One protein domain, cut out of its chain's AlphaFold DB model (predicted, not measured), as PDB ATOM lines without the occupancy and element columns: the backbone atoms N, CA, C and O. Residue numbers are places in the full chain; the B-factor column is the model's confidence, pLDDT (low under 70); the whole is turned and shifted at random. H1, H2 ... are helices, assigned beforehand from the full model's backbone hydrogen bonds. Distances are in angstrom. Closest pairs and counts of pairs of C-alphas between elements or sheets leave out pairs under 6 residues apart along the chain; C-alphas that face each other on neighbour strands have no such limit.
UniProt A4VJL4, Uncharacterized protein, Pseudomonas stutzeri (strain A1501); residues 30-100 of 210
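What this domain is: This is residues 30 to 100 of the 210 residues of an uncharacterized protein of Pseudomonas stutzeri (strain A1501) (UniProt A4VJL4). A long helix, H2, crosses H4 at a steep tilt, and H5 runs beside H4 the opposite way, while the very short H3 packs on H5. Ahead of H2, residues 30 to 36, of which 30 to 35 belong to H1, stick out from this small helical body as a free arm. The printed part has 71 residues, with five named helices in the order H1, H2, H3, H4, H5 and no named strand, and its class is all helix. The whole is compact, with a radius of gyration of the C-alphas of 12.4 A, and the C-alphas span 38 by 29 by 21 A along their three main axes.

How they stand to each other: H1, residues 30 to 35, touches no helix; residues 30 to 36 stand free. H1 and H2, residues 37 to 54, meet only through their link. H2 touches H4, residues 67 to 78, with residues 41 to 48 alone. The closest C-alphas of H2 and H4 are those of Cys 45 and Ala 72, 5.5 A apart, and the two run the same way at a steep tilt of 62 degrees. H3, residues 60 to 63, is apart from H2. H3 and H4 are close but not clearly touching, with the C-alphas of Leu 63 and Thr 69 the closest at 6.3 A. H3 touches H5, residues 88 to 97, and their closest C-alphas are those of Pro 61 and Thr 93, 6.3 A apart. H4 and H5 are close but not clearly touching, the closest C-alphas being those of Ala 70 and Leu 94 at 6.6 A; they run opposite ways at a shallow tilt of 24 degrees. H2 and H5 are apart. In H1, H2, H4 and H5 every O i to N i+4 pair is within hydrogen-bond range; H3 is too short for such a pair, and its one O i to N i+3 pair is within range.

Where its parts are: H1 begins at C-alpha 30, at (53.664, 30.412, 230.282), and is 8.5 A from first to last C-alpha. H2, the longest helix with 18 residues, is 25.7 A long and ends at C-alpha 54, at (22.311, 19.479, 215.495). H3 measures 5.0 A and H4 16.7 A. H5 is 14.3 A long and ends at C-alpha 97, at (26.114, 26.583, 236.124).

The domain as a whole: The two C-alphas farthest apart are those of Glu 32 and Ala 88, at 37.9 A. The printed part has no cut. The links H1 to H2, H2 to H3 and H3 to H4 are tight, and the nine-residue link H4 to H5 is short. The mean pLDDT of the printed part is 84.5, and residues 30 to 38 are under 70.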
ATOM      1  N   THR A  30      55.058  30.682 229.875       57.53
ATOM      2  CA  THR A  30      53.664  30.412 230.282       57.53
ATOM      3  C   THR A  30      52.666  30.983 229.281       57.53
ATOM      4  O   THR A  30      51.706  30.304 228.950       57.53
ATOM      5  N   MET A  31      52.918  32.170 228.723       53.44
ATOM      6  CA  MET A  31      52.100  32.737 227.644       53.44
ATOM      7  C   MET A  31      52.181  31.909 226.350       53.44
ATOM      8  O   MET A  31      51.185  31.788 225.649       53.44
ATOM      9  N   GLU A  32      53.328  31.301 226.048       40.66
ATOM     10  CA  GLU A  32      53.521  30.385 224.916       40.66
ATOM     11  C   GLU A  32      52.763  29.060 225.111       40.66
ATOM     12  O   GLU A  32      52.101  28.576 224.196       40.66
ATOM     13  N   THR A  33      52.753  28.504 226.327       46.41
ATOM     14  CA  THR A  33      51.905  27.339 226.652       46.41
ATOM     15  C   THR A  33      50.416  27.699 226.711       46.41
ATOM     16  O   THR A  33      49.570  26.904 226.303       46.41
ATOM     17  N   GLU A  34      50.069  28.913 227.143       46.75
ATOM     18  CA  GLU A  34      48.712  29.464 227.067       46.75
ATOM     19  C   GLU A  34      48.288  29.812 225.633       46.75
ATOM     20  O   GLU A  34      47.093  29.801 225.344       46.75
ATOM     21  N   ALA A  35      49.211  30.028 224.695       38.75
ATOM     22  CA  ALA A  35      48.873  30.129 223.277       38.75
ATOM     23  C   ALA A  35      48.286  28.801 222.748       38.75
ATOM     24  O   ALA A  35      47.387  28.824 221.910       38.75
ATOM     25  N   GLY A  36      48.662  27.655 223.337       37.97
ATOM     26  CA  GLY A  36      47.991  26.361 223.139       37.97
ATOM     27  C   GLY A  36      46.601  26.237 223.795       37.97
ATOM     28  O   GLY A  36      45.818  25.364 223.419       37.97
ATOM     29  N   ASN A  37      46.222  27.123 224.732       47.09
ATOM     30  CA  ASN A  37      44.839  27.200 225.240       47.09
ATOM     31  C   ASN A  37      43.868  27.790 224.210       47.09
ATOM     32  O   ASN A  37      42.658  27.576 224.345       47.09
ATOM     33  N   ASN A  38      44.366  28.488 223.181       57.91
ATOM     34  CA  ASN A  38      43.517  28.943 222.085       57.91
ATOM     35  C   ASN A  38      42.890  27.739 221.362       57.91
ATOM     36  O   ASN A  38      41.696  27.760 221.093       57.91
ATOM     37  N   ASP A  39      43.605  26.615 221.227       77.00
ATOM     38  CA  ASP A  39      43.046  25.379 220.658       77.00
ATOM     39  C   ASP A  39      41.913  24.790 221.502       77.00
ATOM     40  O   ASP A  39      40.958  24.226 220.976       77.00
ATOM     41  N   ALA A  40      41.996  24.849 222.834       86.44
ATOM     42  CA  ALA A  40      40.916  24.359 223.692       86.44
ATOM     43  C   ALA A  40      39.663  25.240 223.578       86.44
ATOM     44  O   ALA A  40      38.546  24.721 223.577       86.44
ATOM     45  N   PHE A  41      39.855  26.556 223.470       88.62
ATOM     46  CA  PHE A  41      38.773  27.510 223.264       88.62
ATOM     47  C   PHE A  41      38.144  27.342 221.878       88.62
ATOM     48  O   PHE A  41      36.935  27.149 221.794       88.62
ATOM     49  N   GLU A  42      38.949  27.303 220.816       89.88
ATOM     50  CA  GLU A  42      38.472  27.115 219.443       89.88
ATOM     51  C   GLU A  42      37.787  25.762 219.247       89.88
ATOM     52  O   GLU A  42      36.718  25.692 218.637       89.88
ATOM     53  N   ARG A  43      38.315  24.683 219.846       92.31
ATOM     54  CA  ARG A  43      37.629  23.380 219.862       92.31
ATOM     55  C   ARG A  43      36.275  23.459 220.554       92.31
ATOM     56  O   ARG A  43      35.313  22.893 220.047       92.31
ATOM     57  N   MET A  44      36.181  24.175 221.674       92.62
ATOM     58  CA  MET A  44      34.909  24.376 222.370       92.62
ATOM     59  C   MET A  44      33.934  25.221 221.538       92.62
ATOM     60  O   MET A  44      32.755  24.889 221.455       92.62
ATOM     61  N   CYS A  45      34.408  26.269 220.860       91.88
ATOM     62  CA  CYS A  45      33.598  27.045 219.921       91.88
ATOM     63  C   CYS A  45      33.070  26.162 218.779       91.88
ATOM     64  O   CYS A  45      31.874  26.179 218.488       91.88
ATOM     65  N   ALA A  46      33.928  25.343 218.165       91.31
ATOM     66  CA  ALA A  46      33.534  24.402 217.120       91.31
ATOM     67  C   ALA A  46      32.513  23.363 217.621       91.31
ATOM     68  O   ALA A  46      31.531  23.074 216.934       91.31
ATOM     69  N   GLU A  47      32.700  22.838 218.834       90.69
ATOM     70  CA  GLU A  47      31.762  21.907 219.463       90.69
ATOM     71  C   GLU A  47      30.388  22.550 219.696       90.69
ATOM     72  O   GLU A  47      29.373  21.960 219.322       90.69
ATOM     73  N   LEU A  48      30.349  23.772 220.232       90.88
ATOM     74  CA  LEU A  48      29.109  24.512 220.479       90.88
ATOM     75  C   LEU A  48      28.375  24.873 219.180       90.88
ATOM     76  O   LEU A  48      27.157  24.712 219.121       90.88
ATOM     77  N   ARG A  49      29.087  25.280 218.119       90.19
ATOM     78  CA  ARG A  49      28.490  25.494 216.783       90.19
ATOM     79  C   ARG A  49      27.852  24.211 216.250       90.19
ATOM     80  O   ARG A  49      26.717  24.224 215.779       90.19
ATOM     81  N   ARG A  50      28.550  23.078 216.372       86.94
ATOM     82  CA  ARG A  50      28.030  21.765 215.957       86.94
ATOM     83  C   ARG A  50      26.801  21.352 216.775       86.94
ATOM     84  O   ARG A  50      25.845  20.822 216.210       86.94
ATOM     85  N   MET A  51      26.798  21.592 218.086       85.69
ATOM     86  CA  MET A  51      25.632  21.340 218.945       85.69
ATOM     87  C   MET A  51      24.437  22.209 218.544       85.69
ATOM     88  O   MET A  51      23.329  21.692 218.429       85.69
ATOM     89  N   ALA A  52      24.674  23.495 218.268       84.12
ATOM     90  CA  ALA A  52      23.649  24.420 217.798       84.12
ATOM     91  C   ALA A  52      23.003  23.934 216.494       84.12
ATOM     92  O   ALA A  52      21.781  23.884 216.396       84.12
ATOM     93  N   PHE A  53      23.821  23.494 215.534       76.69
ATOM     94  CA  PHE A  53      23.350  22.979 214.247       76.69
ATOM     95  C   PHE A  53      22.551  21.673 214.376       76.69
ATOM     96  O   PHE A  53      21.572  21.458 213.671       76.69
ATOM     97  N   THR A  54      22.957  20.789 215.290       77.88
ATOM     98  CA  THR A  54      22.311  19.479 215.495       77.88
ATOM     99  C   THR A  54      21.136  19.514 216.477       77.88
ATOM    100  O   THR A  54      20.531  18.473 216.724       77.88
ATOM    101  N   LEU A  55      20.826  20.683 217.058       71.69
ATOM    102  CA  LEU A  55      19.806  20.896 218.097       71.69
ATOM    103  C   LEU A  55      19.967  20.003 219.346       71.69
ATOM    104  O   LEU A  55      19.048  19.877 220.158       71.69
ATOM    105  N   ARG A  56      21.150  19.408 219.544       72.75
ATOM    106  CA  ARG A  56      21.471  18.581 220.715       72.75
ATOM    107  C   ARG A  56      22.070  19.437 221.819       72.75
ATOM    108  O   ARG A  56      23.285  19.509 221.986       72.75
ATOM    109  N   CYS A  57      21.192  20.123 222.546       74.56
ATOM    110  CA  CYS A  57      21.543  21.018 223.655       74.56
ATOM    111  C   CYS A  57      21.292  20.398 225.043       74.56
ATOM    112  O   CYS A  57      21.410  21.079 226.059       74.56
ATOM    113  N   ASP A  58      20.951  19.116 225.102       77.44
ATOM    114  CA  ASP A  58      20.659  18.345 226.313       77.44
ATOM    115  C   ASP A  58      21.863  18.240 227.261       77.44
ATOM    116  O   ASP A  58      21.707  18.369 228.474       77.44
ATOM    117  N   VAL A  59      23.075  18.114 226.715       83.44
ATOM    118  CA  VAL A  59      24.330  18.054 227.491       83.44
ATOM    119  C   VAL A  59      24.875  19.429 227.894       83.44
ATOM    120  O   VAL A  59      25.799  19.533 228.705       83.44
ATOM    121  N   LEU A  60      24.308  20.508 227.347       85.56
ATOM    122  CA  LEU A  60      24.809  21.869 227.532       85.56
ATOM    123  C   LEU A  60      24.839  22.329 229.003       85.56
ATOM    124  O   LEU A  60      25.836  22.940 229.386       85.56
ATOM    125  N   PRO A  61      23.841  22.025 229.863       87.25
ATOM    126  CA  PRO A  61      23.892  22.394 231.279       87.25
ATOM    127  C   PRO A  61      25.114  21.831 232.017       87.25
ATOM    128  O   PRO A  61      25.698  22.527 232.847       87.25
ATOM    129  N   GLU A  62      25.525  20.601 231.700       88.31
ATOM    130  CA  GLU A  62      26.691  19.970 232.325       88.31
ATOM    131  C   GLU A  62      27.991  20.596 231.810       88.31
ATOM    132  O   GLU A  62      28.868  20.970 232.594       88.31
ATOM    133  N   LEU A  63      28.090  20.809 230.493       91.88
ATOM    134  CA  LEU A  63      29.246  21.465 229.879       91.88
ATOM    135  C   LEU A  63      29.435  22.897 230.387       91.88
ATOM    136  O   LEU A  63      30.575  23.336 230.570       91.88
ATOM    137  N   LEU A  64      28.338  23.611 230.647       93.12
ATOM    138  CA  LEU A  64      28.333  24.980 231.154       93.12
ATOM    139  C   LEU A  64      28.905  25.116 232.561       93.12
ATOM    140  O   LEU A  64      29.157  26.242 232.969       93.12
ATOM    141  N   LYS A  65      29.172  24.032 233.300       92.75
ATOM    142  CA  LYS A  65      29.931  24.111 234.561       92.75
ATOM    143  C   LYS A  65      31.392  24.504 234.321       92.75
ATOM    144  O   LYS A  65      32.031  25.132 235.166       92.75
ATOM    145  N   ARG A  66      31.938  24.194 233.140       94.62
ATOM    146  CA  ARG A  66      33.311  24.553 232.765       94.62
ATOM    147  C   ARG A  66      33.369  26.025 232.350       94.62
ATOM    148  O   ARG A  66      32.638  26.465 231.465       94.62
ATOM    149  N   ARG A  67      34.304  26.784 232.934       94.56
ATOM    150  CA  ARG A  67      34.501  28.220 232.635       94.56
ATOM    151  C   ARG A  67      34.751  28.494 231.145       94.56
ATOM    152  O   ARG A  67      34.270  29.491 230.617       94.56
ATOM    153  N   ILE A  68      35.481  27.598 230.473       93.75
ATOM    154  CA  ILE A  68      35.792  27.712 229.041       93.75
ATOM    155  C   ILE A  68      34.537  27.616 228.166       93.75
ATOM    156  O   ILE A  68      34.405  28.396 227.232       93.75
ATOM    157  N   THR A  69      33.588  26.741 228.514       94.44
ATOM    158  CA  THR A  69      32.316  26.591 227.796       94.44
ATOM    159  C   THR A  69      31.471  27.848 227.923       94.44
ATOM    160  O   THR A  69      30.969  28.346 226.923       94.44
ATOM    161  N   ALA A  70      31.346  28.395 229.138       95.69
ATOM    162  CA  ALA A  70      30.589  29.624 229.360       95.69
ATOM    163  C   ALA A  70      31.178  30.793 228.553       95.69
ATOM    164  O   ALA A  70      30.435  31.475 227.860       95.69
ATOM    165  N   ARG A  71      32.510  30.969 228.582       96.06
ATOM    166  CA  ARG A  71      33.225  31.975 227.775       96.06
ATOM    167  C   ARG A  71      33.040  31.763 226.266       96.06
ATOM    168  O   ARG A  71      32.871  32.736 225.539       96.06
ATOM    169  N   ALA A  72      33.118  30.523 225.785       95.56
ATOM    170  CA  ALA A  72      32.937  30.209 224.369       95.56
ATOM    171  C   ALA A  72      31.508  30.526 223.915       95.56
ATOM    172  O   ALA A  72      31.324  31.246 222.940       95.56
ATOM    173  N   LEU A  73      30.497  30.096 224.677       95.81
ATOM    174  CA  LEU A  73      29.094  30.360 224.362       95.81
ATOM    175  C   LEU A  73      28.787  31.863 224.302       95.81
ATOM    176  O   LEU A  73      28.188  32.324 223.335       95.81
ATOM    177  N   THR A  74      29.241  32.641 225.290       96.62
ATOM    178  CA  THR A  74      29.033  34.099 225.296       96.62
ATOM    179  C   THR A  74      29.795  34.803 224.178       96.62
ATOM    180  O   THR A  74      29.302  35.797 223.652       96.62
ATOM    181  N   SER A  75      30.954  34.278 223.770       95.94
ATOM    182  CA  SER A  75      31.674  34.765 222.588       95.94
ATOM    183  C   SER A  75      30.890  34.527 221.300       95.94
ATOM    184  O   SER A  75      30.779  35.433 220.482       95.94
ATOM    185  N   LEU A  76      30.325  33.328 221.122       94.94
ATOM    186  CA  LEU A  76      29.546  32.990 219.930       94.94
ATOM    187  C   LEU A  76      28.251  33.813 219.835       94.94
ATOM    188  O   LEU A  76      27.825  34.151 218.734       94.94
ATOM    189  N   TRP A  77      27.626  34.160 220.966       95.75
ATOM    190  CA  TRP A  77      26.497  35.099 220.982       95.75
ATOM    191  C   TRP A  77      26.907  36.513 220.579       95.75
ATOM    192  O   TRP A  77      26.198  37.147 219.808       95.75
ATOM    193  N   LEU A  78      28.041  36.998 221.092       93.56
ATOM    194  CA  LEU A  78      28.554  38.332 220.781       93.56
ATOM    195  C   LEU A  78      28.919  38.490 219.296       93.56
ATOM    196  O   LEU A  78      28.734  39.565 218.733       93.56
ATOM    197  N   ASN A  79      29.406  37.414 218.673       92.44
ATOM    198  CA  ASN A  79      29.780  37.363 217.258       92.44
ATOM    199  C   ASN A  79      28.616  36.990 216.322       92.44
ATOM    200  O   ASN A  79      28.849  36.724 215.148       92.44
ATOM    201  N   ASP A  80      27.381  36.939 216.832       88.38
ATOM    202  CA  ASP A  80      26.169  36.613 216.071       88.38
ATOM    203  C   ASP A  80      26.161  35.202 215.425       88.38
ATOM    204  O   ASP A  80      25.351  34.914 214.549       88.38
ATOM    205  N   GLU A  81      27.007  34.273 215.885       84.12
ATOM    206  CA  GLU A  81      27.180  32.949 215.260       84.12
ATOM    207  C   GLU A  81      26.125  31.925 215.702       84.12
ATOM    208  O   GLU A  81      25.733  31.042 214.941       84.12
ATOM    209  N   VAL A  82      25.674  32.016 216.957       88.56
ATOM    210  CA  VAL A  82      24.643  31.132 217.543       88.56
ATOM    211  C   VAL A  82      23.610  31.930 218.339       88.56
ATOM    212  O   VAL A  82      23.043  31.447 219.323       88.56
ATOM    213  N   VAL A  83      23.381  33.183 217.942       87.25
ATOM    214  CA  VAL A  83      22.491  34.114 218.653       87.25
ATOM    215  C   VAL A  83      21.050  33.604 218.744       87.25
ATOM    216  O   VAL A  83      20.333  33.930 219.689       87.25
ATOM    217  N   GLU A  84      20.640  32.698 217.859       85.38
ATOM    218  CA  GLU A  84      19.316  32.079 217.939       85.38
ATOM    219  C   GLU A  84      19.115  31.215 219.180       85.38
ATOM    220  O   GLU A  84      18.015  31.177 219.736       85.38
ATOM    221  N   LEU A  85      20.195  30.636 219.710       87.25
ATOM    222  CA  LEU A  85      20.151  29.911 220.976       87.25
ATOM    223  C   LEU A  85      20.009  30.833 222.191       87.25
ATOM    224  O   LEU A  85      19.596  30.365 223.252       87.25
ATOM    225  N   LEU A  86      20.356  32.119 222.072       92.25
ATOM    226  CA  LEU A  86      20.241  33.067 223.175       92.25
ATOM    227  C   LEU A  86      18.764  33.255 223.525       92.25
ATOM    228  O   LEU A  86      18.010  33.826 222.750       92.25
ATOM    229  N   ASN A  87      18.350  32.783 224.694       91.31
ATOM    230  CA  ASN A  87      17.013  32.981 225.242       91.31
ATOM    231  C   ASN A  87      17.076  32.970 226.775       91.31
ATOM    232  O   ASN A  87      18.094  32.593 227.367       91.31
ATOM    233  N   ALA A  88      15.978  33.365 227.423       93.94
ATOM    234  CA  ALA A  88      15.921  33.500 228.876       93.94
ATOM    235  C   ALA A  88      16.278  32.196 229.617       93.94
ATOM    236  O   ALA A  88      16.984  32.215 230.633       93.94
ATOM    237  N   ARG A  89      15.854  31.044 229.082       91.56
ATOM    238  CA  ARG A  89      16.150  29.726 229.656       91.56
ATOM    239  C   ARG A  89      17.646  29.428 229.615       91.56
ATOM    240  O   ARG A  89      18.210  29.076 230.648       91.56
ATOM    241  N   LEU A  90      18.294  29.583 228.460       91.94
ATOM    242  CA  LEU A  90      19.714  29.266 228.310       91.94
ATOM    243  C   LEU A  90      20.609  30.242 229.087       91.94
ATOM    244  O   LEU A  90      21.568  29.806 229.727       91.94
ATOM    245  N   LEU A  91      20.259  31.532 229.116       96.31
ATOM    246  CA  LEU A  91      20.937  32.513 229.967       96.31
ATOM    247  C   LEU A  91      20.852  32.109 231.449       96.31
ATOM    248  O   LEU A  91      21.869  32.059 232.140       96.31
ATOM    249  N   THR A  92      19.661  31.727 231.918       95.75
ATOM    250  CA  THR A  92      19.462  31.240 233.293       95.75
ATOM    251  C   THR A  92      20.293  29.988 233.581       95.75
ATOM    252  O   THR A  92      20.912  29.886 234.642       95.75
ATOM    253  N   THR A  93      20.347  29.031 232.648       94.25
ATOM    254  CA  THR A  93      21.176  27.823 232.781       94.25
ATOM    255  C   THR A  93      22.661  28.168 232.897       94.25
ATOM    256  O   THR A  93      23.327  27.640 233.787       94.25
ATOM    257  N   LEU A  94      23.174  29.080 232.065       96.12
ATOM    258  CA  LEU A  94      24.562  29.545 232.130       96.12
ATOM    259  C   LEU A  94      24.884  30.176 233.492       96.12
ATOM    260  O   LEU A  94      25.884  29.816 234.112       96.12
ATOM    261  N   LEU A  95      24.019  31.060 233.992       96.69
ATOM    262  CA  LEU A  95      24.217  31.736 235.280       96.69
ATOM    263  C   LEU A  95      24.194  30.750 236.459       96.69
ATOM    264  O   LEU A  95      25.022  30.836 237.368       96.69
ATOM    265  N   ARG A  96      23.286  29.768 236.434       95.81
ATOM    266  CA  ARG A  96      23.211  28.709 237.455       95.81
ATOM    267  C   ARG A  96      24.408  27.763 237.421       95.81
ATOM    268  O   ARG A  96      24.841  27.309 238.472       95.81
ATOM    269  N   ALA A  97      24.960  27.471 236.246       95.00
ATOM    270  CA  ALA A  97      26.114  26.583 236.124       95.00
ATOM    271  C   ALA A  97      27.438  27.244 236.557       95.00
ATOM    272  O   ALA A  97      28.399  26.552 236.882       95.00
ATOM    273  N   GLN A  98      27.497  28.579 236.580       94.81
ATOM    274  CA  GLN A  98      28.720  29.356 236.809       94.81
ATOM    275  C   GLN A  98      28.849  29.933 238.230       94.81
ATOM    276  O   GLN A  98      29.509  30.953 238.430       94.81
ATOM    277  N   GLN A  99      28.253  29.285 239.231       91.44
ATOM    278  CA  GLN A  99      28.294  29.750 240.622       91.44
ATOM    279  C   GLN A  99      29.727  29.819 241.200       91.44
ATOM    280  O   GLN A  99      30.618  29.078 240.769       91.44
ATOM    281  N   PRO A 100      29.986  30.716 242.171       92.69
ATOM    282  CA  PRO A 100      29.076  31.757 242.673       92.69
ATOM    283  C   PRO A 100      28.969  32.975 241.737       92.69
ATOM    284  O   PRO A 100      28.065  33.785 241.880       92.69
TER     285      PRO A 100